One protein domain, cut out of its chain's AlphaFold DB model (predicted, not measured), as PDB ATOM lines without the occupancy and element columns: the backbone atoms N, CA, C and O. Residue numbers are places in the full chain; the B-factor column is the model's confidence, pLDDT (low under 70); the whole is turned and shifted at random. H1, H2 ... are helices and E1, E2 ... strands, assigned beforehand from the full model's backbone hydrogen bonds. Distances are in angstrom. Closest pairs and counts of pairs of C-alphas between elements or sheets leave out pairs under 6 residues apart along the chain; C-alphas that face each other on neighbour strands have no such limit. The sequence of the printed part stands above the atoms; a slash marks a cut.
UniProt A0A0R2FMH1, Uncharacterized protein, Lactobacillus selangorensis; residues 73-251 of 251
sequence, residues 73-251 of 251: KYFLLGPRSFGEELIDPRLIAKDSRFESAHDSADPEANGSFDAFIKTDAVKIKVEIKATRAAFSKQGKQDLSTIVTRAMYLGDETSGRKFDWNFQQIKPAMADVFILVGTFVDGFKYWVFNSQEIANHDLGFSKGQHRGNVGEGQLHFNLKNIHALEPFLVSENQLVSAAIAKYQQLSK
ATOM      1  N   LYS A  73     -30.866 -35.303   3.043       89.31
ATOM      2  CA  LYS A  73     -30.559 -36.726   2.826       89.31
ATOM      3  C   LYS A  73     -30.421 -37.079   1.340       89.31
ATOM      4  O   LYS A  73     -29.550 -37.864   0.976       89.31
ATOM      5  N   TYR A  74     -31.196 -36.435   0.463       92.75
ATOM      6  CA  TYR A  74     -31.142 -36.674  -0.982       92.75
ATOM      7  C   TYR A  74     -29.898 -36.058  -1.631       92.75
ATOM      8  O   TYR A  74     -29.514 -36.443  -2.737       92.75
ATOM      9  N   PHE A  75     -29.190 -35.159  -0.937       92.38
ATOM     10  CA  PHE A  75     -27.932 -34.615  -1.443       92.38
ATOM     11  C   PHE A  75     -26.825 -35.668  -1.530       92.38
ATOM     12  O   PHE A  75     -25.870 -35.468  -2.283       92.38
ATOM     13  N   LEU A  76     -26.967 -36.789  -0.819       89.12
ATOM     14  CA  LEU A  76     -26.046 -37.925  -0.862       89.12
ATOM     15  C   LEU A  76     -26.249 -38.828  -2.088       89.12
ATOM     16  O   LEU A  76     -25.343 -39.589  -2.425       89.12
ATOM     17  N   LEU A  77     -27.394 -38.740  -2.773       91.25
ATOM     18  CA  LEU A  77     -27.709 -39.606  -3.909       91.25
ATOM     19  C   LEU A  77     -26.890 -39.258  -5.162       91.25
ATOM     20  O   LEU A  77     -26.464 -38.118  -5.377       91.25
ATOM     21  N   GLY A  78     -26.677 -40.245  -6.033       89.31
ATOM     22  CA  GLY A  78     -26.161 -39.999  -7.384       89.31
ATOM     23  C   GLY A  78     -27.174 -39.206  -8.231       89.31
ATOM     24  O   GLY A  78     -28.359 -39.250  -7.926       89.31
ATOM     25  N   PRO A  79     -26.760 -38.491  -9.300       86.75
ATOM     26  CA  PRO A  79     -27.663 -37.632 -10.079       86.75
ATOM     27  C   PRO A  79     -28.930 -38.323 -10.602       86.75
ATOM     28  O   PRO A  79     -29.999 -37.729 -10.560       86.75
ATOM     29  N   ARG A  80     -28.810 -39.576 -11.057       85.44
ATOM     30  CA  ARG A  80     -29.940 -40.364 -11.559       85.44
ATOM     31  C   ARG A  80     -30.915 -40.731 -10.440       85.44
ATOM     32  O   ARG A  80     -32.062 -40.313 -10.480       85.44
ATOM     33  N   SER A  81     -30.417 -41.417  -9.409       89.12
ATOM     34  CA  SER A  81     -31.198 -41.790  -8.222       89.12
ATOM     35  C   SER A  81     -31.840 -40.577  -7.550       89.12
ATOM     36  O   SER A  81     -32.949 -40.655  -7.054       89.12
ATOM     37  N   PHE A  82     -31.168 -39.425  -7.568       91.88
ATOM     38  CA  PHE A  82     -31.719 -38.178  -7.056       91.88
ATOM     39  C   PHE A  82     -32.991 -37.733  -7.800       91.88
ATOM     40  O   PHE A  82     -33.944 -37.313  -7.150       91.88
ATOM     41  N   GLY A  83     -33.021 -37.828  -9.133       90.00
ATOM     42  CA  GLY A  83     -34.231 -37.557  -9.918       90.00
ATOM     43  C   GLY A  83     -35.330 -38.577  -9.625       90.00
ATOM     44  O   GLY A  83     -36.404 -38.202  -9.156       90.00
ATOM     45  N   GLU A  84     -34.990 -39.858  -9.780       87.50
ATOM     46  CA  GLU A  84     -35.931 -40.983  -9.700       87.50
ATOM     47  C   GLU A  84     -36.533 -41.173  -8.289       87.50
ATOM     48  O   GLU A  84     -37.695 -41.548  -8.160       87.50
ATOM     49  N   GLU A  85     -35.778 -40.915  -7.211       90.44
ATOM     50  CA  GLU A  85     -36.244 -41.137  -5.830       90.44
ATOM     51  C   GLU A  85     -36.926 -39.919  -5.194       90.44
ATOM     52  O   GLU A  85     -37.726 -40.084  -4.269       90.44
ATOM     53  N   LEU A  86     -36.606 -38.696  -5.636       93.38
ATOM     54  CA  LEU A  86     -37.143 -37.469  -5.038       93.38
ATOM     55  C   LEU A  86     -38.019 -36.682  -6.004       93.38
ATOM     56  O   LEU A  86     -39.139 -36.314  -5.658       93.38
ATOM     57  N   ILE A  87     -37.485 -36.342  -7.172       93.81
ATOM     58  CA  ILE A  87     -38.057 -35.288  -8.008       93.81
ATOM     59  C   ILE A  87     -39.243 -35.825  -8.797       93.81
ATOM     60  O   ILE A  87     -40.329 -35.250  -8.709       93.81
ATOM     61  N   ASP A  88     -39.066 -36.936  -9.506       90.19
ATOM     62  CA  ASP A  88     -40.105 -37.468 -10.386       90.19
ATOM     63  C   ASP A  88     -41.337 -37.917  -9.589       90.19
ATOM     64  O   ASP A  88     -42.437 -37.444  -9.896       90.19
ATOM     65  N   PRO A  89     -41.208 -38.702  -8.492       90.31
ATOM     66  CA  PRO A  89     -42.360 -39.080  -7.678       90.31
ATOM     67  C   PRO A  89     -43.065 -37.863  -7.081       90.31
ATOM     68  O   PRO A  89     -44.296 -37.820  -7.035       90.31
ATOM     69  N   ARG A  90     -42.300 -36.844  -6.654       91.69
ATOM     70  CA  ARG A  90     -42.867 -35.609  -6.110       91.69
ATOM     71  C   ARG A  90     -43.691 -34.873  -7.154       91.69
ATOM     72  O   ARG A  90     -44.767 -34.404  -6.806       91.69
ATOM     73  N   LEU A  91     -43.196 -34.729  -8.380       90.56
ATOM     74  CA  LEU A  91     -43.899 -33.998  -9.434       90.56
ATOM     75  C   LEU A  91     -45.123 -34.768  -9.937       90.56
ATOM     76  O   LEU A  91     -46.201 -34.187 -10.059       90.56
ATOM     77  N   ILE A  92     -44.982 -36.076 -10.157       86.81
ATOM     78  CA  ILE A  92     -46.051 -36.930 -10.688       86.81
ATOM     79  C   ILE A  92     -47.219 -37.037  -9.703       86.81
ATOM     80  O   ILE A  92     -48.375 -36.928 -10.099       86.81
ATOM     81  N   ALA A  93     -46.949 -37.177  -8.402       88.75
ATOM     82  CA  ALA A  93     -48.001 -37.318  -7.394       88.75
ATOM     83  C   ALA A  93     -48.866 -36.055  -7.195       88.75
ATOM     84  O   ALA A  93     -49.866 -36.106  -6.476       88.75
ATOM     85  N   LYS A  94     -48.492 -34.906  -7.779       86.25
ATOM     86  CA  LYS A  94     -49.155 -33.613  -7.525       86.25
ATOM     87  C   LYS A  94     -50.410 -33.395  -8.345       86.25
ATOM     88  O   LYS A  94     -51.288 -32.654  -7.909       86.25
ATOM     89  N   ASP A  95     -50.485 -33.995  -9.523       89.94
ATOM     90  CA  ASP A  95     -51.593 -33.788 -10.444       89.94
ATOM     91  C   ASP A  95     -51.805 -35.050 -11.269       89.94
ATOM     92  O   ASP A  95     -50.873 -35.558 -11.884       89.94
ATOM     93  N   SER A  96     -53.043 -35.536 -11.326       89.25
ATOM     94  CA  SER A  96     -53.387 -36.764 -12.049       89.25
ATOM     95  C   SER A  96     -53.163 -36.679 -13.560       89.25
ATOM     96  O   SER A  96     -53.271 -37.689 -14.248       89.25
ATOM     97  N   ARG A  97     -52.913 -35.480 -14.103       91.62
ATOM     98  CA  ARG A  97     -52.539 -35.293 -15.511       91.62
ATOM     99  C   ARG A  97     -51.079 -35.640 -15.780       91.62
ATOM    100  O   ARG A  97     -50.759 -35.868 -16.946       91.62
ATOM    101  N   PHE A  98     -50.216 -35.652 -14.760       90.88
ATOM    102  CA  PHE A  98     -48.850 -36.142 -14.896       90.88
ATOM    103  C   PHE A  98     -48.834 -37.667 -14.926       90.88
ATOM    104  O   PHE A  98     -49.387 -38.328 -14.050       90.88
ATOM    105  N   GLU A  99     -48.140 -38.223 -15.910       88.69
ATOM    106  CA  GLU A  99     -47.895 -39.657 -16.001       88.69
ATOM    107  C   GLU A  99     -46.419 -39.927 -16.257       88.69
ATOM    108  O   GLU A  99     -45.808 -39.289 -17.112       88.69
ATOM    109  N   SER A 100     -45.866 -40.895 -15.528       87.06
ATOM    110  CA  SER A 100     -44.500 -41.379 -15.725       87.06
ATOM    111  C   SER A 100     -44.308 -41.886 -17.153       87.06
ATOM    112  O   SER A 100     -45.087 -42.716 -17.633       87.06
ATOM    113  N   ALA A 101     -43.254 -41.430 -17.831       85.69
ATOM    114  CA  ALA A 101     -42.868 -41.997 -19.118       85.69
ATOM    115  C   ALA A 101     -42.212 -43.383 -18.950       85.69
ATOM    116  O   ALA A 101     -42.332 -44.224 -19.843       85.69
ATOM    117  N   HIS A 102     -41.596 -43.652 -17.790       73.12
ATOM    118  CA  HIS A 102     -40.916 -44.917 -17.476       73.12
ATOM    119  C   HIS A 102     -41.846 -46.133 -17.442       73.12
ATOM    120  O   HIS A 102     -41.427 -47.226 -17.817       73.12
ATOM    121  N   ASP A 103     -43.103 -45.940 -17.042       67.12
ATOM    122  CA  ASP A 103     -44.101 -47.015 -16.956       67.12
ATOM    123  C   ASP A 103     -44.967 -47.111 -18.223       67.12
ATOM    124  O   ASP A 103     -45.904 -47.912 -18.303       67.12
ATOM    125  N   SER A 104     -44.684 -46.274 -19.224       66.94
ATOM    126  CA  SER A 104     -45.468 -46.217 -20.449       66.94
ATOM    127  C   SER A 104     -44.997 -47.265 -21.460       66.94
ATOM    128  O   SER A 104     -43.806 -47.489 -21.658       66.94
ATOM    129  N   ALA A 105     -45.944 -47.880 -22.170       66.31
ATOM    130  CA  ALA A 105     -45.643 -48.731 -23.324       66.31
ATOM    131  C   ALA A 105     -45.255 -47.916 -24.579       66.31
ATOM    132  O   ALA A 105     -45.228 -48.470 -25.678       66.31
ATOM    133  N   ASP A 106     -45.030 -46.603 -24.440       67.19
ATOM    134  CA  ASP A 106     -44.720 -45.709 -25.551       67.19
ATOM    135  C   ASP A 106     -43.281 -45.962 -26.041       67.19
ATOM    136  O   ASP A 106     -42.327 -45.738 -25.291       67.19
ATOM    137  N   PRO A 107     -43.083 -46.416 -27.293       64.31
ATOM    138  CA  PRO A 107     -41.750 -46.688 -27.824       64.31
ATOM    139  C   PRO A 107     -40.845 -45.449 -27.866       64.31
ATOM    140  O   PRO A 107     -39.622 -45.589 -27.838       64.31
ATOM    141  N   GLU A 108     -41.420 -44.242 -27.930       65.12
ATOM    142  CA  GLU A 108     -40.669 -42.985 -27.967       65.12
ATOM    143  C   GLU A 108     -40.200 -42.529 -26.577       65.12
ATOM    144  O   GLU A 108     -39.254 -41.744 -26.486       65.12
ATOM    145  N   ALA A 109     -40.803 -43.047 -25.500       66.50
ATOM    146  CA  ALA A 109     -40.460 -42.713 -24.116       66.50
ATOM    147  C   ALA A 109     -39.122 -43.305 -23.644       66.50
ATOM    148  O   ALA A 109     -38.661 -42.964 -22.560       66.50
ATOM    149  N   ASN A 110     -38.480 -44.171 -24.438       63.38
ATOM    150  CA  ASN A 110     -37.301 -44.960 -24.068       63.38
ATOM    151  C   ASN A 110     -36.037 -44.113 -23.762       63.38
ATOM    152  O   ASN A 110     -35.082 -44.080 -24.540       63.38
ATOM    153  N   GLY A 111     -36.036 -43.418 -22.620       65.94
ATOM    154  CA  GLY A 111     -34.972 -42.526 -22.149       65.94
ATOM    155  C   GLY A 111     -34.947 -41.142 -22.807       65.94
ATOM    156  O   GLY A 111     -33.925 -40.461 -22.745       65.94
ATOM    157  N   SER A 112     -36.035 -40.756 -23.475       77.88
ATOM    158  CA  SER A 112     -36.137 -39.501 -24.230       77.88
ATOM    159  C   SER A 112     -36.649 -38.327 -23.396       77.88
ATOM    160  O   SER A 112     -36.222 -37.199 -23.630       77.88
ATOM    161  N   PHE A 113     -37.594 -38.605 -22.497       86.06
ATOM    162  CA  PHE A 113     -38.250 -37.658 -21.598       86.06
ATOM    163  C   PHE A 113     -38.800 -38.403 -20.372       86.06
ATOM    164  O   PHE A 113     -38.969 -39.623 -20.425       86.06
ATOM    165  N   ASP A 114     -39.083 -37.684 -19.285       89.12
ATOM    166  CA  ASP A 114     -39.374 -38.288 -17.973       89.12
ATOM    167  C   ASP A 114     -40.882 -38.455 -17.699       89.12
ATOM    168  O   ASP A 114     -41.303 -39.388 -17.010       89.12
ATOM    169  N   ALA A 115     -41.731 -37.584 -18.260       92.00
ATOM    170  CA  ALA A 115     -43.173 -37.615 -18.019       92.00
ATOM    171  C   ALA A 115     -44.019 -37.135 -19.207       92.00
ATOM    172  O   ALA A 115     -43.547 -36.472 -20.132       92.00
ATOM    173  N   PHE A 116     -45.316 -37.420 -19.137       92.50
ATOM    174  CA  PHE A 116     -46.347 -36.804 -19.961       92.50
ATOM    175  C   PHE A 116     -47.247 -35.909 -19.119       92.50
ATOM    176  O   PHE A 116     -47.567 -36.243 -17.980       92.50
ATOM    177  N   ILE A 117     -47.749 -34.830 -19.720       93.62
ATOM    178  CA  ILE A 117     -48.951 -34.142 -19.238       93.62
ATOM    179  C   ILE A 117     -50.089 -34.430 -20.209       93.62
ATOM    180  O   ILE A 117     -50.030 -34.065 -21.387       93.62
ATOM    181  N   LYS A 118     -51.144 -35.074 -19.707       92.31
ATOM    182  CA  LYS A 118     -52.367 -35.322 -20.469       92.31
ATOM    183  C   LYS A 118     -53.299 -34.119 -20.437       92.31
ATOM    184  O   LYS A 118     -53.639 -33.584 -19.383       92.31
ATOM    185  N   THR A 119     -53.758 -33.747 -21.622       90.75
ATOM    186  CA  THR A 119     -54.898 -32.854 -21.834       90.75
ATOM    187  C   THR A 119     -55.948 -33.593 -22.660       90.75
ATOM    188  O   THR A 119     -55.661 -34.655 -23.214       90.75
ATOM    189  N   ASP A 120     -57.141 -33.018 -22.799       88.12
ATOM    190  CA  ASP A 120     -58.201 -33.613 -23.622       88.12
ATOM    191  C   ASP A 120     -57.819 -33.724 -25.112       88.12
ATOM    192  O   ASP A 120     -58.382 -34.542 -25.835       88.12
ATOM    193  N   ALA A 121     -56.861 -32.913 -25.579       86.81
ATOM    194  CA  ALA A 121     -56.481 -32.828 -26.990       86.81
ATOM    195  C   ALA A 121     -55.140 -33.502 -27.317       86.81
ATOM    196  O   ALA A 121     -54.981 -34.072 -28.395       86.81
ATOM    197  N   VAL A 122     -54.157 -33.400 -26.418       90.75
ATOM    198  CA  VAL A 122     -52.763 -33.794 -26.676       90.75
ATOM    199  C   VAL A 122     -52.090 -34.390 -25.439       90.75
ATOM    200  O   VAL A 122     -52.464 -34.090 -24.300       90.75
ATOM    201  N   LYS A 123     -51.045 -35.192 -25.676       91.31
ATOM    202  CA  LYS A 123     -50.050 -35.577 -24.672       91.31
ATOM    203  C   LYS A 123     -48.801 -34.728 -24.870       91.31
ATOM    204  O   LYS A 123     -48.183 -34.805 -25.926       91.31
ATOM    205  N   ILE A 124     -48.450 -33.941 -23.865       94.19
ATOM    206  CA  ILE A 124     -47.265 -33.078 -23.883       94.19
ATOM    207  C   ILE A 124     -46.100 -33.874 -23.299       94.19
ATOM    208  O   ILE A 124     -46.229 -34.384 -22.184       94.19
ATOM    209  N   LYS A 125     -44.983 -33.980 -24.024       94.81
ATOM    210  CA  LYS A 125     -43.754 -34.627 -23.544       94.81
ATOM    211  C   LYS A 125     -42.997 -33.672 -22.626       94.81
ATOM    212  O   LYS A 125     -42.716 -32.535 -23.016       94.81
ATOM    213  N   VAL A 126     -42.662 -34.132 -21.425       94.56
ATOM    214  CA  VAL A 126     -42.014 -33.326 -20.388       94.56
ATOM    215  C   VAL A 126     -40.695 -33.963 -19.974       94.56
ATOM    216  O   VAL A 126     -40.664 -35.091 -19.493       94.56
ATOM    217  N   GLU A 127     -39.613 -33.206 -20.121       94.44
ATOM    218  CA  GLU A 127     -38.312 -33.523 -19.535       94.44
ATOM    219  C   GLU A 127     -38.185 -32.825 -18.176       94.44
ATOM    220  O   GLU A 127     -38.431 -31.620 -18.053       94.44
ATOM    221  N   ILE A 128     -37.744 -33.559 -17.163       94.31
ATOM    222  CA  ILE A 128     -37.458 -33.055 -15.827       94.31
ATOM    223  C   ILE A 128     -35.939 -33.061 -15.631       94.31
ATOM    224  O   ILE A 128     -35.215 -34.024 -15.897       94.31
ATOM    225  N   LYS A 129     -35.395 -31.934 -15.171       93.94
ATOM    226  CA  LYS A 129     -33.973 -31.837 -14.834       93.94
ATOM    227  C   LYS A 129     -33.812 -31.161 -13.498       93.94
ATOM    228  O   LYS A 129     -34.251 -30.035 -13.302       93.94
ATOM    229  N   ALA A 130     -33.130 -31.832 -12.585       94.62
ATOM    230  CA  ALA A 130     -32.956 -31.337 -11.238       94.62
ATOM    231  C   ALA A 130     -31.488 -31.142 -10.889       94.62
ATOM    232  O   ALA A 130     -30.607 -31.887 -11.318       94.62
ATOM    233  N   THR A 131     -31.243 -30.145 -10.052       94.38
ATOM    234  CA  THR A 131     -29.942 -29.885  -9.458       94.38
ATOM    235  C   THR A 131     -30.077 -29.749  -7.951       94.38
ATOM    236  O   THR A 131     -31.104 -29.314  -7.425       94.38
ATOM    237  N   ARG A 132     -29.009 -30.117  -7.250       95.62
ATOM    238  CA  ARG A 132     -28.861 -29.892  -5.813       95.62
ATOM    239  C   ARG A 132     -28.192 -28.539  -5.635       95.62
ATOM    240  O   ARG A 132     -27.029 -28.378  -6.010       95.62
ATOM    241  N   ALA A 133     -28.926 -27.573  -5.095       96.38
ATOM    242  CA  ALA A 133     -28.434 -26.226  -4.882       96.38
ATOM    243  C   ALA A 133     -27.307 -26.262  -3.844       96.38
ATOM    244  O   ALA A 133     -27.519 -26.551  -2.667       96.38
ATOM    245  N   ALA A 134     -26.082 -26.015  -4.300       95.44
ATOM    246  CA  ALA A 134     -24.904 -25.992  -3.452       95.44
ATOM    247  C   ALA A 134     -23.935 -24.899  -3.903       95.44
ATOM    248  O   ALA A 134     -23.733 -24.677  -5.100       95.44
ATOM    249  N   PHE A 135     -23.277 -24.255  -2.942       94.75
ATOM    250  CA  PHE A 135     -22.194 -23.315  -3.227       94.75
ATOM    251  C   PHE A 135     -21.025 -24.021  -3.901       94.75
ATOM    252  O   PHE A 135     -20.776 -25.189  -3.632       94.75
ATOM    253  N   SER A 136     -20.247 -23.329  -4.728       93.69
ATOM    254  CA  SER A 136     -19.027 -23.857  -5.341       93.69
ATOM    255  C   SER A 136     -17.917 -24.054  -4.309       93.69
ATOM    256  O   SER A 136     -17.834 -23.338  -3.311       93.69
ATOM    257  N   LYS A 137     -17.022 -25.010  -4.578       89.31
ATOM    258  CA  LYS A 137     -15.811 -25.209  -3.774       89.31
ATOM    259  C   LYS A 137     -14.896 -23.983  -3.825       89.31
ATOM    260  O   LYS A 137     -14.668 -23.413  -4.895       89.31
ATOM    261  N   GLN A 138     -14.303 -23.623  -2.692       85.50
ATOM    262  CA  GLN A 138     -13.331 -22.534  -2.566       85.50
ATOM    263  C   GLN A 138     -11.910 -23.008  -2.913       85.50
ATOM    264  O   GLN A 138     -11.009 -23.076  -2.079       85.50
ATOM    265  N   GLY A 139     -11.704 -23.348  -4.187       82.38
ATOM    266  CA  GLY A 139     -10.409 -23.788  -4.709       82.38
ATOM    267  C   GLY A 139     -10.089 -25.264  -4.444       82.38
ATOM    268  O   GLY A 139     -10.848 -25.998  -3.818       82.38
ATOM    269  N   LYS A 140      -8.938 -25.722  -4.956       78.75
ATOM    270  CA  LYS A 140      -8.576 -27.155  -5.001       78.75
ATOM    271  C   LYS A 140      -8.425 -27.813  -3.634       78.75
ATOM    272  O   LYS A 140      -8.608 -29.015  -3.517       78.75
ATOM    273  N   GLN A 141      -8.070 -27.031  -2.620       77.94
ATOM    274  CA  GLN A 141      -7.865 -27.556  -1.278       77.94
ATOM    275  C   GLN A 141      -9.189 -27.751  -0.534       77.94
ATOM    276  O   GLN A 141      -9.173 -28.322   0.548       77.94
ATOM    277  N   ASP A 142     -10.317 -27.240  -1.033       77.81
ATOM    278  CA  ASP A 142     -11.611 -27.349  -0.364       77.81
ATOM    279  C   ASP A 142     -12.141 -28.800  -0.356       77.81
ATOM    280  O   ASP A 142     -12.560 -29.359  -1.378       77.81
ATOM    281  N   LEU A 143     -12.113 -29.407   0.835       74.62
ATOM    282  CA  LEU A 143     -12.538 -30.786   1.091       74.62
ATOM    283  C   LEU A 143     -14.033 -30.894   1.417       74.62
ATOM    284  O   LEU A 143     -14.509 -31.993   1.684       74.62
ATOM    285  N   SER A 144     -14.780 -29.788   1.381       78.06
ATOM    286  CA  SER A 144     -16.222 -29.813   1.607       78.06
ATOM    287  C   SER A 144     -16.939 -30.739   0.616       78.06
ATOM    288  O   SER A 144     -16.564 -30.888  -0.559       78.06
ATOM    289  N   THR A 145     -17.993 -31.388   1.105       83.94
ATOM    290  CA  THR A 145     -18.894 -32.224   0.312       83.94
ATOM    291  C   THR A 145     -20.018 -31.368  -0.276       83.94
ATOM    292  O   THR A 145     -20.092 -30.157  -0.048       83.94
ATOM    293  N   ILE A 146     -20.887 -31.960  -1.099       87.44
ATOM    294  CA  ILE A 146     -22.096 -31.262  -1.567       87.44
ATOM    295  C   ILE A 146     -23.062 -30.973  -0.409       87.44
ATOM    296  O   ILE A 146     -23.627 -29.891  -0.368       87.44
ATOM    297  N   VAL A 147     -23.155 -31.880   0.568       86.44
ATOM    298  CA  VAL A 147     -23.998 -31.742   1.767       86.44
ATOM    299  C   VAL A 147     -23.558 -30.546   2.607       86.44
ATOM    300  O   VAL A 147     -24.362 -29.684   2.929       86.44
ATOM    301  N   THR A 148     -22.258 -30.416   2.891       81.75
ATOM    302  CA  THR A 148     -21.737 -29.288   3.689       81.75
ATOM    303  C   THR A 148     -21.795 -27.940   2.964       81.75
ATOM    304  O   THR A 148     -21.564 -26.901   3.573       81.75
ATOM    305  N   ARG A 149     -22.037 -27.948   1.647       90.50
ATOM    306  CA  ARG A 149     -22.193 -26.743   0.818       90.50
ATOM    307  C   ARG A 149     -23.641 -26.515   0.387       90.50
ATOM    308  O   ARG A 149     -23.864 -25.629  -0.437       90.50
ATOM    309  N   ALA A 150     -24.578 -27.327   0.871       92.06
ATOM    310  CA  ALA A 150     -25.971 -27.261   0.470       92.06
ATOM    311  C   ALA A 150     -26.570 -25.895   0.833       92.06
ATOM    312  O   ALA A 150     -26.200 -25.297   1.843       92.06
ATOM    313  N   MET A 151     -27.431 -25.392  -0.043       94.56
ATOM    314  CA  MET A 151     -28.029 -24.063   0.052       94.56
ATOM    315  C   MET A 151     -29.449 -24.146   0.610       94.56
ATOM    316  O   MET A 151     -30.194 -25.071   0.275       94.56
ATOM    317  N   TYR A 152     -29.825 -23.142   1.392       93.62
ATOM    318  CA  TYR A 152     -31.206 -22.844   1.766       93.62
ATOM    319  C   TYR A 152     -31.850 -21.926   0.724       93.62
ATOM    320  O   TYR A 152     -31.157 -21.257  -0.050       93.62
ATOM    321  N   LEU A 153     -33.175 -21.875   0.681       93.38
ATOM    322  CA  LEU A 153     -33.887 -20.911  -0.150       93.38
ATOM    323  C   LEU A 153     -33.446 -19.478   0.189       93.38
ATOM    324  O   LEU A 153     -33.405 -19.078   1.349       93.38
ATOM    325  N   GLY A 154     -33.122 -18.690  -0.839       91.12
ATOM    326  CA  GLY A 154     -32.630 -17.318  -0.687       91.12
ATOM    327  C   GLY A 154     -31.104 -17.215  -0.650       91.12
ATOM    328  O   GLY A 154     -30.560 -16.140  -0.901       91.12
ATOM    329  N   ASP A 155     -30.377 -18.315  -0.440       92.88
ATOM    330  CA  ASP A 155     -28.910 -18.296  -0.455       92.88
ATOM    331  C   ASP A 155     -28.327 -17.868  -1.809       92.88
ATOM    332  O   ASP A 155     -27.188 -17.391  -1.873       92.88
ATOM    333  N   GLU A 156     -29.080 -17.998  -2.901       89.81
ATOM    334  CA  GLU A 156     -28.663 -17.526  -4.221       89.81
ATOM    335  C   GLU A 156     -28.422 -16.007  -4.273       89.81
ATOM    336  O   GLU A 156     -27.642 -15.548  -5.109       89.81
ATOM    337  N   THR A 157     -29.009 -15.229  -3.353       88.56
ATOM    338  CA  THR A 157     -28.793 -13.775  -3.251       88.56
ATOM    339  C   THR A 157     -27.652 -13.396  -2.307       88.56
ATOM    340  O   THR A 157     -27.340 -12.217  -2.162       88.56
ATOM    341  N   SER A 158     -26.984 -14.368  -1.674       89.94
ATOM    342  CA  SER A 158     -25.897 -14.119  -0.708       89.94
ATOM    343  C   SER A 158     -24.599 -13.587  -1.333       89.94
ATOM    344  O   SER A 158     -23.665 -13.219  -0.620       89.94
ATOM    345  N   GLY A 159     -24.481 -13.609  -2.666       90.31
ATOM    346  CA  GLY A 159     -23.251 -13.258  -3.386       90.31
ATOM    347  C   GLY A 159     -22.150 -14.326  -3.317       90.31
ATOM    348  O   GLY A 159     -21.087 -14.165  -3.924       90.31
ATOM    349  N   ARG A 160     -22.378 -15.444  -2.617       91.94
ATOM    350  CA  ARG A 160     -21.461 -16.591  -2.612       91.94
ATOM    351  C   ARG A 160     -21.548 -17.345  -3.937       91.94
ATOM    352  O   ARG A 160     -22.620 -17.548  -4.494       91.94
ATOM    353  N   LYS A 161     -20.397 -17.788  -4.447       95.25
ATOM    354  CA  LYS A 161     -20.318 -18.481  -5.742       95.25
ATOM    355  C   LYS A 161     -21.040 -19.827  -5.689       95.25
ATOM    356  O   LYS A 161     -20.808 -20.605  -4.768       95.25
ATOM    357  N   PHE A 162     -21.819 -20.112  -6.722       95.81
ATOM    358  CA  PHE A 162     -22.400 -21.413  -7.042       95.81
ATOM    359  C   PHE A 162     -22.357 -21.616  -8.561       95.81
ATOM    360  O   PHE A 162     -22.156 -20.656  -9.313       95.81
ATOM    361  N   ASP A 163     -22.515 -22.861  -8.994       94.25
ATOM    362  CA  ASP A 163     -22.633 -23.236 -10.403       94.25
ATOM    363  C   ASP A 163     -23.590 -24.426 -10.508       94.25
ATOM    364  O   ASP A 163     -23.232 -25.567 -10.207       94.25
ATOM    365  N   TRP A 164     -24.846 -24.133 -10.829       93.62
ATOM    366  CA  TRP A 164     -25.901 -25.121 -10.978       93.62
ATOM    367  C   TRP A 164     -25.912 -25.634 -12.403       93.62
ATOM    368  O   TRP A 164     -26.205 -24.890 -13.336       93.62
ATOM    369  N   ASN A 165     -25.608 -26.917 -12.541       91.69
ATOM    370  CA  ASN A 165     -25.494 -27.563 -13.831       91.69
ATOM    371  C   ASN A 165     -26.688 -28.488 -14.084       91.69
ATOM    372  O   ASN A 165     -26.938 -29.399 -13.292       91.69
ATOM    373  N   PHE A 166     -27.392 -28.265 -15.190       92.25
ATOM    374  CA  PHE A 166     -28.443 -29.142 -15.690       92.25
ATOM    375  C   PHE A 166     -27.923 -29.896 -16.915       92.25
ATOM    376  O   PHE A 166     -27.735 -29.323 -17.991       92.25
ATOM    377  N   GLN A 167     -27.696 -31.194 -16.726       87.50
ATOM    378  CA  GLN A 167     -27.170 -32.125 -17.718       87.50
ATOM    379  C   GLN A 167     -27.985 -33.423 -17.695       87.50
ATOM    380  O   GLN A 167     -28.467 -33.836 -16.647       87.50
ATOM    381  N   GLN A 168     -28.136 -34.140 -18.801       88.19
ATOM    382  CA  GLN A 168     -27.871 -33.743 -20.183       88.19
ATOM    383  C   GLN A 168     -29.197 -33.293 -20.808       88.19
ATOM    384  O   GLN A 168     -30.197 -33.980 -20.639       88.19
ATOM    385  N   ILE A 169     -29.231 -32.163 -21.513       89.31
ATOM    386  CA  ILE A 169     -30.475 -31.603 -22.062       89.31
ATOM    387  C   ILE A 169     -30.553 -31.873 -23.565       89.31
ATOM    388  O   ILE A 169     -29.611 -31.560 -24.302       89.31
ATOM    389  N   LYS A 170     -31.688 -32.416 -24.020       90.50
ATOM    390  CA  LYS A 170     -31.978 -32.690 -25.436       90.50
ATOM    391  C   LYS A 170     -33.269 -31.975 -25.869       90.50
ATOM    392  O   LYS A 170     -34.338 -32.576 -25.797       90.50
ATOM    393  N   PRO A 171     -33.202 -30.716 -26.344       90.88
ATOM    394  CA  PRO A 171     -34.394 -29.912 -26.642       90.88
ATOM    395  C   PRO A 171     -35.382 -30.570 -27.612       90.88
ATOM    396  O   PRO A 171     -36.575 -30.334 -27.523       90.88
ATOM    397  N   ALA A 172     -34.896 -31.413 -28.526       89.75
ATOM    398  CA  ALA A 172     -35.729 -32.084 -29.523       89.75
ATOM    399  C   ALA A 172     -36.567 -33.258 -28.978       89.75
ATOM    400  O   ALA A 172     -37.427 -33.755 -29.697       89.75
ATOM    401  N   MET A 173     -36.301 -33.734 -27.755       89.81
ATOM    402  CA  MET A 173     -36.921 -34.960 -27.229       89.81
ATOM    403  C   MET A 173     -38.154 -34.706 -26.357       89.81
ATOM    404  O   MET A 173     -38.930 -35.631 -26.125       89.81
ATOM    405  N   ALA A 174     -38.361 -33.467 -25.913       93.69
ATOM    406  CA  ALA A 174     -39.504 -33.060 -25.107       93.69
ATOM    407  C   ALA A 174     -40.084 -31.748 -25.633       93.69
ATOM    408  O   ALA A 174     -39.370 -30.935 -26.220       93.69
ATOM    409  N   ASP A 175     -41.372 -31.522 -25.397       95.62
ATOM    410  CA  ASP A 175     -42.017 -30.259 -25.748       95.62
ATOM    411  C   ASP A 175     -41.764 -29.198 -24.668       95.62
ATOM    412  O   ASP A 175     -41.602 -28.010 -24.956       95.62
ATOM    413  N   VAL A 176     -41.733 -29.636 -23.407       96.88
ATOM    414  CA  VAL A 176     -41.603 -28.792 -22.219       96.88
ATOM    415  C   VAL A 176     -40.510 -29.335 -21.307       96.88
ATOM    416  O   VAL A 176     -40.322 -30.542 -21.187       96.88
ATOM    417  N   PHE A 177     -39.807 -28.428 -20.635       96.50
ATOM    418  CA  PHE A 177     -38.769 -28.735 -19.659       96.50
ATOM    419  C   PHE A 177     -39.143 -28.142 -18.306       96.50
ATOM    420  O   PHE A 177     -39.489 -26.962 -18.218       96.50
ATOM    421  N   ILE A 178     -39.030 -28.948 -17.252       96.88
ATOM    422  CA  ILE A 178     -39.161 -28.512 -15.862       96.88
ATOM    423  C   ILE A 178     -37.784 -28.615 -15.214       96.88
ATOM    424  O   ILE A 178     -37.294 -29.707 -14.921       96.88
ATOM    425  N   LEU A 179     -37.150 -27.466 -14.990       96.62
ATOM    426  CA  LEU A 179     -35.918 -27.393 -14.213       96.62
ATOM    427  C   LEU A 179     -36.261 -27.256 -12.729       96.62
ATOM    428  O   LEU A 179     -37.088 -26.422 -12.359       96.62
ATOM    429  N   VAL A 180     -35.605 -28.040 -11.877       97.25
ATOM    430  CA  VAL A 180     -35.837 -28.046 -10.428       97.25
ATOM    431  C   VAL A 180     -34.553 -27.718  -9.675       97.25
ATOM    432  O   VAL A 180     -33.561 -28.442  -9.745       97.25
ATOM    433  N   GLY A 181     -34.576 -26.626  -8.919       96.69
ATOM    434  CA  GLY A 181     -33.545 -26.282  -7.948       96.69
ATOM    435  C   GLY A 181     -33.942 -26.839  -6.594       96.69
ATOM    436  O   GLY A 181     -34.925 -26.383  -6.017       96.69
ATOM    437  N   THR A 182     -33.205 -27.827  -6.095       97.12
ATOM    438  CA  THR A 182     -33.490 -28.451  -4.797       97.12
ATOM    439  C   THR A 182     -32.597 -27.857  -3.728       97.12
ATOM    440  O   THR A 182     -31.377 -28.006  -3.788       97.12
ATOM    441  N   PHE A 183     -33.215 -27.199  -2.759       96.50
ATOM    442  CA  PHE A 183     -32.594 -26.604  -1.586       96.50
ATOM    443  C   PHE A 183     -32.840 -27.503  -0.381       96.50
ATOM    444  O   PHE A 183     -33.674 -28.410  -0.412       96.50
ATOM    445  N   VAL A 184     -32.099 -27.259   0.691       93.44
ATOM    446  CA  VAL A 184     -32.203 -28.061   1.912       93.44
ATOM    447  C   VAL A 184     -33.598 -27.970   2.548       93.44
ATOM    448  O   VAL A 184     -34.093 -28.955   3.089       93.44
ATOM    449  N   ASP A 185     -34.234 -26.811   2.416       92.88
ATOM    450  CA  ASP A 185     -35.512 -26.420   3.012       92.88
ATOM    451  C   ASP A 185     -36.630 -26.201   1.973       92.88
ATOM    452  O   ASP A 185     -37.718 -25.740   2.316       92.88
ATOM    453  N   GLY A 186     -36.397 -26.519   0.694       94.31
ATOM    454  CA  GLY A 186     -37.445 -26.403  -0.319       94.31
ATOM    455  C   GLY A 186     -36.990 -26.566  -1.763       94.31
ATOM    456  O   GLY A 186     -35.927 -27.112  -2.057       94.31
ATOM    457  N   PHE A 187     -37.832 -26.103  -2.686       96.25
ATOM    458  CA  PHE A 187     -37.639 -26.260  -4.126       96.25
ATOM    459  C   PHE A 187     -37.951 -24.960  -4.865       96.25
ATOM    460  O   PHE A 187     -38.830 -24.196  -4.465       96.25
ATOM    461  N   LYS A 188     -37.276 -24.748  -5.993       97.31
ATOM    462  CA  LYS A 188     -37.692 -23.801  -7.031       97.31
ATOM    463  C   LYS A 188     -37.915 -24.546  -8.334       97.31
ATOM    464  O   LYS A 188     -37.163 -25.467  -8.649       97.31
ATOM    465  N   TYR A 189     -38.919 -24.113  -9.086       97.69
ATOM    466  CA  TYR A 189     -39.280 -24.722 -10.354       97.69
ATOM    467  C   TYR A 189     -39.273 -23.688 -11.465       97.69
ATOM    468  O   TYR A 189     -39.819 -22.597 -11.302       97.69
ATOM    469  N   TRP A 190     -38.707 -24.060 -12.605       97.81
ATOM    470  CA  TRP A 190     -38.706 -23.232 -13.800       97.81
ATOM    471  C   TRP A 190     -39.223 -24.031 -14.984       97.81
ATOM    472  O   TRP A 190     -38.759 -25.144 -15.220       97.81
ATOM    473  N   VAL A 191     -40.185 -23.472 -15.715       97.94
ATOM    474  CA  VAL A 191     -40.855 -24.175 -16.816       97.94
ATOM    475  C   VAL A 191     -40.575 -23.472 -18.131       97.94
ATOM    476  O   VAL A 191     -40.814 -22.274 -18.269       97.94
ATOM    477  N   PHE A 192     -40.108 -24.242 -19.107       97.12
ATOM    478  CA  PHE A 192     -39.710 -23.769 -20.428       97.12
ATOM    479  C   PHE A 192     -40.371 -24.606 -21.511       97.12
ATOM    480  O   PHE A 192     -40.600 -25.797 -21.313       97.12
ATOM    481  N   ASN A 193     -40.598 -24.024 -22.683       96.75
ATOM    482  CA  ASN A 193     -40.767 -24.833 -23.885       96.75
ATOM    483  C   ASN A 193     -39.401 -25.213 -24.497       96.75
ATOM    484  O   ASN A 193     -38.354 -24.658 -24.148       96.75
ATOM    485  N   SER A 194     -39.400 -26.173 -25.418       94.50
ATOM    486  CA  SER A 194     -38.183 -26.686 -26.056       94.50
ATOM    487  C   SER A 194     -37.373 -25.638 -26.828       94.50
ATOM    488  O   SER A 194     -36.140 -25.681 -26.814       94.50
ATOM    489  N   GLN A 195     -38.033 -24.667 -27.467       92.88
ATOM    490  CA  GLN A 195     -37.365 -23.588 -28.202       92.88
ATOM    491  C   GLN A 195     -36.667 -22.606 -27.256       92.88
ATOM    492  O   GLN A 195     -35.553 -22.169 -27.543       92.88
ATOM    493  N   GLU A 196     -37.286 -22.297 -26.114       93.94
ATOM    494  CA  GLU A 196     -36.699 -21.450 -25.075       93.94
ATOM    495  C   GLU A 196     -35.418 -22.079 -24.524       93.94
ATOM    496  O   GLU A 196     -34.392 -21.407 -24.488       93.94
ATOM    497  N   ILE A 197     -35.429 -23.376 -24.198       91.00
ATOM    498  CA  ILE A 197     -34.228 -24.105 -23.748       91.00
ATOM    499  C   ILE A 197     -33.123 -24.113 -24.809       91.00
ATOM    500  O   ILE A 197     -31.943 -24.006 -24.476       91.00
ATOM    501  N   ALA A 198     -33.483 -24.250 -26.087       87.31
ATOM    502  CA  ALA A 198     -32.520 -24.255 -27.185       87.31
ATOM    503  C   ALA A 198     -31.890 -22.872 -27.452       87.31
ATOM    504  O   ALA A 198     -30.915 -22.789 -28.213       87.31
ATOM    505  N   ASN A 199     -32.424 -21.800 -26.855       81.94
ATOM    506  CA  ASN A 199     -31.909 -20.448 -27.016       81.94
ATOM    507  C   ASN A 199     -30.559 -20.275 -26.296       81.94
ATOM    508  O   ASN A 199     -30.393 -20.587 -25.117       81.94
ATOM    509  N   HIS A 200     -29.582 -19.729 -27.017       69.00
ATOM    510  CA  HIS A 200     -28.222 -19.528 -26.528       69.00
ATOM    511  C   HIS A 200     -28.143 -18.497 -25.386       69.00
ATOM    512  O   HIS A 200     -27.244 -18.586 -24.547       69.00
ATOM    513  N   ASP A 201     -29.094 -17.561 -25.305       76.12
ATOM    514  CA  ASP A 201     -29.111 -16.507 -24.279       76.12
ATOM    515  C   ASP A 201     -29.364 -17.045 -22.859       76.12
ATOM    516  O   ASP A 201     -28.934 -16.435 -21.881       76.12
ATOM    517  N   LEU A 202     -29.968 -18.235 -22.725       75.81
ATOM    518  CA  LEU A 202     -30.103 -18.932 -21.438       75.81
ATOM    519  C   LEU A 202     -28.806 -19.626 -20.984       75.81
ATOM    520  O   LEU A 202     -28.771 -20.249 -19.925       75.81
ATOM    521  N   GLY A 203     -27.727 -19.529 -21.767       69.75
ATOM    522  CA  GLY A 203     -26.454 -20.188 -21.476       69.75
ATOM    523  C   GLY A 203     -26.403 -21.650 -21.924       69.75
ATOM    524  O   GLY A 203     -25.604 -22.418 -21.384       69.75
ATOM    525  N   PHE A 204     -27.234 -22.043 -22.899       78.31
ATOM    526  CA  PHE A 204     -27.225 -23.392 -23.462       78.31
ATOM    527  C   PHE A 204     -25.922 -23.662 -24.220       78.31
ATOM    528  O   PHE A 204     -25.667 -23.109 -25.292       78.31
ATOM    529  N   SER A 205     -25.087 -24.541 -23.666       78.62
ATOM    530  CA  SER A 205     -23.804 -24.918 -24.258       78.62
ATOM    531  C   SER A 205     -23.933 -26.232 -25.030       78.62
ATOM    532  O   SER A 205     -24.238 -27.275 -24.449       78.62
ATOM    533  N   LYS A 206     -23.697 -26.180 -26.349       74.88
ATOM    534  CA  LYS A 206     -23.760 -27.335 -27.262       74.88
ATOM    535  C   LYS A 206     -22.473 -28.169 -27.220       74.88
ATOM    536  O   LYS A 206     -21.380 -27.614 -27.143       74.88
ATOM    537  N   GLY A 207     -22.600 -29.489 -27.392       59.88
ATOM    538  CA  GLY A 207     -21.491 -30.354 -27.831       59.88
ATOM    539  C   GLY A 207     -20.470 -30.769 -26.763       59.88
ATOM    540  O   GLY A 207     -19.298 -30.954 -27.084       59.88
ATOM    541  N   GLN A 208     -20.883 -30.933 -25.501       57.03
ATOM    542  CA  GLN A 208     -19.965 -31.346 -24.429       57.03
ATOM    543  C   GLN A 208     -19.550 -32.829 -24.458       57.03
ATOM    544  O   GLN A 208     -18.476 -33.166 -23.959       57.03
ATOM    545  N   HIS A 209     -20.344 -33.714 -25.065       54.16
ATOM    546  CA  HIS A 209     -19.966 -35.113 -25.269       54.16
ATOM    547  C   HIS A 209     -19.443 -35.321 -26.690       54.16
ATOM    548  O   HIS A 209     -20.096 -34.971 -27.675       54.16
ATOM    549  N   ARG A 210     -18.238 -35.892 -26.801       46.16
ATOM    550  CA  ARG A 210     -17.593 -36.179 -28.086       46.16
ATOM    551  C   ARG A 210     -18.472 -37.152 -28.884       46.16
ATOM    552  O   ARG A 210     -18.518 -38.330 -28.554       46.16
ATOM    553  N   GLY A 211     -19.134 -36.649 -29.927       52.75
ATOM    554  CA  GLY A 211     -19.987 -37.434 -30.830       52.75
ATOM    555  C   GLY A 211     -21.487 -37.130 -30.760       52.75
ATOM    556  O   GLY A 211     -22.213 -37.593 -31.635       52.75
ATOM    557  N   ASN A 212     -21.954 -36.323 -29.802       56.78
ATOM    558  CA  ASN A 212     -23.386 -36.065 -29.646       56.78
ATOM    559  C   ASN A 212     -23.816 -34.749 -30.313       56.78
ATOM    560  O   ASN A 212     -23.329 -33.666 -29.985       56.78
ATOM    561  N   VAL A 213     -24.755 -34.853 -31.256       65.06
ATOM    562  CA  VAL A 213     -25.371 -33.730 -31.980       65.06
ATOM    563  C   VAL A 213     -26.750 -33.456 -31.377       65.06
ATOM    564  O   VAL A 213     -27.525 -34.382 -31.181       65.06
ATOM    565  N   GLY A 214     -27.070 -32.186 -31.101       72.00
ATOM    566  CA  GLY A 214     -28.395 -31.786 -30.595       72.00
ATOM    567  C   GLY A 214     -28.565 -31.836 -29.072       72.00
ATOM    568  O   GLY A 214     -29.677 -31.678 -28.577       72.00
ATOM    569  N   GLU A 215     -27.472 -32.012 -28.331       81.56
ATOM    570  CA  GLU A 215     -27.468 -32.107 -26.870       81.56
ATOM    571  C   GLU A 215     -26.613 -30.999 -26.245       81.56
ATOM    572  O   GLU A 215     -25.670 -30.482 -26.865       81.56
ATOM    573  N   GLY A 216     -26.925 -30.650 -25.000       86.38
ATOM    574  CA  GLY A 216     -26.192 -29.629 -24.273       86.38
ATOM    575  C   GLY A 216     -26.460 -29.615 -22.778       86.38
ATOM    576  O   GLY A 216     -26.937 -30.585 -22.187       86.38
ATOM    577  N   GLN A 217     -26.107 -28.490 -22.176       89.31
ATOM    578  CA  GLN A 217     -26.190 -28.252 -20.743       89.31
ATOM    579  C   GLN A 217     -26.526 -26.791 -20.460       89.31
ATOM    580  O   GLN A 217     -26.211 -25.911 -21.268       89.31
ATOM    581  N   LEU A 218     -27.106 -26.541 -19.290       91.44
ATOM    582  CA  LEU A 218     -27.340 -25.197 -18.771       91.44
ATOM    583  C   LEU A 218     -26.571 -25.011 -17.467       91.44
ATOM    584  O   LEU A 218     -26.665 -25.841 -16.565       91.44
ATOM    585  N   HIS A 219     -25.847 -23.900 -17.379       92.25
ATOM    586  CA  HIS A 219     -25.140 -23.482 -16.176       92.25
ATOM    587  C   HIS A 219     -25.739 -22.190 -15.643       92.25
ATOM    588  O   HIS A 219     -25.704 -21.165 -16.331       92.25
ATOM    589  N   PHE A 220     -26.206 -22.211 -14.399       92.88
ATOM    590  CA  PHE A 220     -26.675 -21.019 -13.705       92.88
ATOM    591  C   PHE A 220     -25.780 -20.691 -12.517       92.88
ATOM    592  O   PHE A 220     -25.507 -21.518 -11.651       92.88
ATOM    593  N   ASN A 221     -25.310 -19.454 -12.487       93.69
ATOM    594  CA  ASN A 221     -24.434 -18.906 -11.467       93.69
ATOM    595  C   ASN A 221     -24.845 -17.460 -11.166       93.69
ATOM    596  O   ASN A 221     -25.756 -16.913 -11.784       93.69
ATOM    597  N   LEU A 222     -24.127 -16.805 -10.253       93.12
ATOM    598  CA  LEU A 222     -24.395 -15.420  -9.846       93.12
ATOM    599  C   LEU A 222     -24.582 -14.432 -11.010       93.12
ATOM    600  O   LEU A 222     -25.291 -13.445 -10.862       93.12
ATOM    601  N   LYS A 223     -23.938 -14.666 -12.159       91.94
ATOM    602  CA  LYS A 223     -23.985 -13.740 -13.294       91.94
ATOM    603  C   LYS A 223     -25.266 -13.847 -14.107       91.94
ATOM    604  O   LYS A 223     -25.638 -12.859 -14.722       91.94
ATOM    605  N   ASN A 224     -25.893 -15.019 -14.166       91.69
ATOM    606  CA  ASN A 224     -26.999 -15.294 -15.088       91.69
ATOM    607  C   ASN A 224     -28.220 -15.931 -14.419       91.69
ATOM    608  O   ASN A 224     -29.201 -16.191 -15.102       91.69
ATOM    609  N   ILE A 225     -28.203 -16.158 -13.102       91.88
ATOM    610  CA  ILE A 225     -29.338 -16.759 -12.392       91.88
ATOM    611  C   ILE A 225     -30.637 -15.953 -12.550       91.88
ATOM    612  O   ILE A 225     -31.712 -16.538 -12.628       91.88
ATOM    613  N   HIS A 226     -30.539 -14.629 -12.688       91.62
ATOM    614  CA  HIS A 226     -31.681 -13.744 -12.940       91.62
ATOM    615  C   HIS A 226     -32.412 -14.067 -14.257       91.62
ATOM    616  O   HIS A 226     -33.603 -13.803 -14.382       91.62
ATOM    617  N   ALA A 227     -31.742 -14.698 -15.231       91.25
ATOM    618  CA  ALA A 227     -32.371 -15.123 -16.482       91.25
ATOM    619  C   ALA A 227     -33.458 -16.193 -16.268       91.25
ATOM    620  O   ALA A 227     -34.287 -16.406 -17.148       91.25
ATOM    621  N   LEU A 228     -33.476 -16.850 -15.103       92.62
ATOM    622  CA  LEU A 228     -34.514 -17.805 -14.728       92.62
ATOM    623  C   LEU A 228     -35.790 -17.145 -14.181       92.62
ATOM    624  O   LEU A 228     -36.828 -17.802 -14.146       92.62
ATOM    625  N   GLU A 229     -35.745 -15.881 -13.750       93.81
ATOM    626  CA  GLU A 229     -36.884 -15.212 -13.098       93.81
ATOM    627  C   GLU A 229     -38.186 -15.264 -13.919       93.81
ATOM    628  O   GLU A 229     -39.213 -15.623 -13.340       93.81
ATOM    629  N   PRO A 230     -38.184 -15.024 -15.248       94.69
ATOM    630  CA  PRO A 230     -39.410 -15.080 -16.051       94.69
ATOM    631  C   PRO A 230     -40.039 -16.475 -16.157       94.69
ATOM    632  O   PRO A 230     -41.183 -16.602 -16.592       94.69
ATOM    633  N   PHE A 231     -39.290 -17.523 -15.810       96.69
ATOM    634  CA  PHE A 231     -39.707 -18.919 -15.923       96.69
ATOM    635  C   PHE A 231     -40.089 -19.525 -14.575       96.69
ATOM    636  O   PHE A 231     -40.539 -20.670 -14.542       96.69
ATOM    637  N   LEU A 232     -39.883 -18.791 -13.475       97.38
ATOM    638  CA  LEU A 232     -40.154 -19.262 -12.123       97.38
ATOM    639  C   LEU A 232     -41.656 -19.482 -11.940       97.38
ATOM    640  O   LEU A 232     -42.463 -18.590 -12.196       97.38
ATOM    641  N   VAL A 233     -42.019 -20.659 -11.444       97.44
ATOM    642  CA  VAL A 233     -43.410 -21.016 -11.159       97.44
ATOM    643  C   VAL A 233     -43.542 -21.614  -9.770       97.44
ATOM    644  O   VAL A 233     -42.626 -22.259  -9.253       97.44
ATOM    645  N   SER A 234     -44.705 -21.416  -9.157       94.94
ATOM    646  CA  SER A 234     -45.045 -22.126  -7.931       94.94
ATOM    647  C   SER A 234     -45.402 -23.582  -8.235       94.94
ATOM    648  O   SER A 234     -45.926 -23.912  -9.300       94.94
ATOM    649  N   GLU A 235     -45.153 -24.464  -7.267       91.44
ATOM    650  CA  GLU A 235     -45.376 -25.909  -7.409       91.44
ATOM    651  C   GLU A 235     -46.820 -26.242  -7.834       91.44
ATOM    652  O   GLU A 235     -47.049 -27.059  -8.720       91.44
ATOM    653  N   ASN A 236     -47.814 -25.548  -7.272       92.38
ATOM    654  CA  ASN A 236     -49.234 -25.737  -7.592       92.38
ATOM    655  C   ASN A 236     -49.652 -25.222  -8.984       92.38
ATOM    656  O   ASN A 236     -50.781 -25.457  -9.405       92.38
ATOM    657  N   GLN A 237     -48.777 -24.503  -9.690       94.69
ATOM    658  CA  GLN A 237     -49.036 -23.969 -11.029       94.69
ATOM    659  C   GLN A 237     -48.282 -24.727 -12.126       94.69
ATOM    660  O   GLN A 237     -48.468 -24.413 -13.301       94.69
ATOM    661  N   LEU A 238     -47.479 -25.738 -11.771       94.50
ATOM    662  CA  LEU A 238     -46.594 -26.454 -12.694       94.50
ATOM    663  C   LEU A 238     -47.301 -26.960 -13.952       94.50
ATOM    664  O   LEU A 238     -46.867 -26.652 -15.059       94.50
ATOM    665  N   VAL A 239     -48.414 -27.686 -13.798       94.50
ATOM    666  CA  VAL A 239     -49.136 -28.253 -14.949       94.50
ATOM    667  C   VAL A 239     -49.711 -27.160 -15.841       94.50
ATOM    668  O   VAL A 239     -49.553 -27.203 -17.060       94.50
ATOM    669  N   SER A 240     -50.351 -26.151 -15.249       95.44
ATOM    670  CA  SER A 240     -50.928 -25.036 -16.005       95.44
ATOM    671  C   SER A 240     -49.851 -24.244 -16.753       95.44
ATOM    672  O   SER A 240     -50.055 -23.878 -17.910       95.44
ATOM    673  N   ALA A 241     -48.689 -24.026 -16.131       97.06
ATOM    674  CA  ALA A 241     -47.552 -23.367 -16.758       97.06
ATOM    675  C   ALA A 241     -46.959 -24.199 -17.903       97.06
ATOM    676  O   ALA A 241     -46.694 -23.656 -18.973       97.06
ATOM    677  N   ALA A 242     -46.812 -25.513 -17.717       96.56
ATOM    678  CA  ALA A 242     -46.333 -26.421 -18.754       96.56
ATOM    679  C   ALA A 242     -47.260 -26.430 -19.976       96.56
ATOM    680  O   ALA A 242     -46.797 -26.280 -21.106       96.56
ATOM    681  N   ILE A 243     -48.578 -26.504 -19.764       95.94
ATOM    682  CA  ILE A 243     -49.567 -26.408 -20.846       95.94
ATOM    683  C   ILE A 243     -49.465 -25.052 -21.559       95.94
ATOM    684  O   ILE A 243     -49.466 -25.003 -22.789       95.94
ATOM    685  N   ALA A 244     -49.332 -23.950 -20.816       96.69
ATOM    686  CA  ALA A 244     -49.189 -22.621 -21.407       96.69
ATOM    687  C   ALA A 244     -47.903 -22.488 -22.243       96.69
ATOM    688  O   ALA A 244     -47.939 -21.909 -23.329       96.69
ATOM    689  N   LYS A 245     -46.781 -23.053 -21.777       97.25
ATOM    690  CA  LYS A 245     -45.515 -23.103 -22.525       97.25
ATOM    691  C   LYS A 245     -45.630 -23.949 -23.788       97.25
ATOM    692  O   LYS A 245     -45.181 -23.512 -24.842       97.25
ATOM    693  N   TYR A 246     -46.299 -25.097 -23.717       96.75
ATOM    694  CA  TYR A 246     -46.584 -25.923 -24.889       96.75
ATOM    695  C   TYR A 246     -47.401 -25.167 -25.949       96.75
ATOM    696  O   TYR A 246     -47.049 -25.161 -27.126       96.75
ATOM    697  N   GLN A 247     -48.457 -24.456 -25.542       95.25
ATOM    698  CA  GLN A 247     -49.305 -23.688 -26.465       95.25
ATOM    699  C   GLN A 247     -48.553 -22.574 -27.209       95.25
ATOM    700  O   GLN A 247     -48.992 -22.148 -28.276       95.25
ATOM    701  N   GLN A 248     -47.428 -22.094 -26.671       95.25
ATOM    702  CA  GLN A 248     -46.574 -21.109 -27.338       95.25
ATOM    703  C   GLN A 248     -45.778 -21.713 -28.502       95.25
ATOM    704  O   GLN A 248     -45.440 -20.973 -29.415       95.25
ATOM    705  N   LEU A 249     -45.530 -23.030 -28.512       89.38
ATOM    706  CA  LEU A 249     -44.861 -23.720 -29.625       89.38
ATOM    707  C   LEU A 249     -45.746 -23.858 -30.869       89.38
ATOM    708  O   LEU A 249     -45.240 -24.079 -31.964       89.38
ATOM    709  N   SER A 250     -47.068 -23.785 -30.690       70.44
ATOM    710  CA  SER A 250     -48.062 -23.951 -31.761       70.44
ATOM    711  C   SER A 250     -48.467 -22.629 -32.430       70.44
ATOM    712  O   SER A 250     -49.387 -22.624 -33.247       70.44
ATOM    713  N   LYS A 251     -47.835 -21.513 -32.047       56.78
ATOM    714  CA  LYS A 251     -48.035 -20.178 -32.625       56.78
ATOM    715  C   LYS A 251     -46.865 -19.816 -33.525       56.78
ATOM    716  O   LYS A 251     -47.136 -19.178 -34.564       56.78
TER     717      LYS A 251
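Overview. This is residues 73 to 251 of the 251 residues of an uncharacterized protein of Lactobacillus selangorensis (UniProt A0A0R2FMH1). A strongly twisted sheet of five strands curls round helix H2, with the longer helix H5 packed on the same face. A small sheet of three strands stands partly face to face with it as a crossed sandwich, the strands of the two at 46 degrees, while the loop of residues 133 to 162 reaches one end of the long axis. The printed part has 179 residues with five named helices and eight named strands, in the order H1 H2 E1 E2 E3 E4 E5 E6 H3 E7 E8 H4 H5. The large sheet runs E1 E2 E3 E5 E6, mixed, and the small one E4 E8 E7, antiparallel; the class is mixed, helices and strands. The whole is compact, with a radius of gyration of the C-alphas of 16.3 A, and spans 53 by 33 by 30 A.

Arrangement. H1, residues 73 to 76, and H2, residues 79 to 92, only just touch, with 3 pairs of C-alphas within 8 A, the closest those of Tyr 74 and Phe 82 at 6.3 A. E1, residues 98 to 100, E2, residues 115 to 118, and E3, residues 123 to 132, form a meander, each strand the antiparallel neighbour of the one before; N 99 and O 116 are 2.9 A apart, N 117 and O 124 2.9 A. H2 comes closest to E3 at Gly 83 and Ala 130, C-alphas 6.5 A apart. E5, residues 176 to 183, is parallel to E3, with N 129 and O 178 at 2.9 A, and forms a hairpin with E6, residues 186 to 193, with N 179 and O 190 at 2.8 A. E4, residues 163 to 169, is antiparallel to E8, residues 216 to 221, with N 166 and O 218 at 2.9 A; E8 forms a hairpin with E7, residues 204 to 206, with N 205 and O 217 at 3.0 A. The two sheets make a sandwich, face to face, with 26 pairs of C-alphas within 10 A; for instance, those of Lys 129 and Phe 166 are the closest of E3 and E4, at 6.2 A. H3, residues 194 to 198, is on both sheets, and H4, residues 225 to 231, comes closest to E6 at Trp 190 and Phe 231, C-alphas 4.9 A apart. H5, residues 235 to 249, is over E5 at a height over the sheet of 6.7 A, on the opposite face from H3; the closest C-alphas of H5 and E6 are those of Asn 193 and Lys 245, at 5.2 A. Every O i to N i+4 pair is within hydrogen-bond range in H3, against 8 of 10 in H2, 8 of 11 in H5 and 0 of 3 in H4, where 3 of 4 O i to N i+3 pairs are; H1 is too short for such a pair.

Along the chain. H1 begins at C-alpha 73 (-30.559, -36.726, 2.826). From first to last C-alpha E3 measures 28.9 A, E6 23.9 A, E5 22.6 A, H5 22.3 A and H2 18.4 A. H5 ends at C-alpha 249 (-44.861, -23.720, -29.625).

Size, cuts and confidence. The two C-alphas farthest apart are those of Asp 120 and Gln 141, at 55.4 A. The printed part has no cut, and its long links are E1 to E2 and E3 to E4. The mean pLDDT of the printed part is 87.7; residues 103 to 111, 200, 203, 207 to 213 and 251 are under 70.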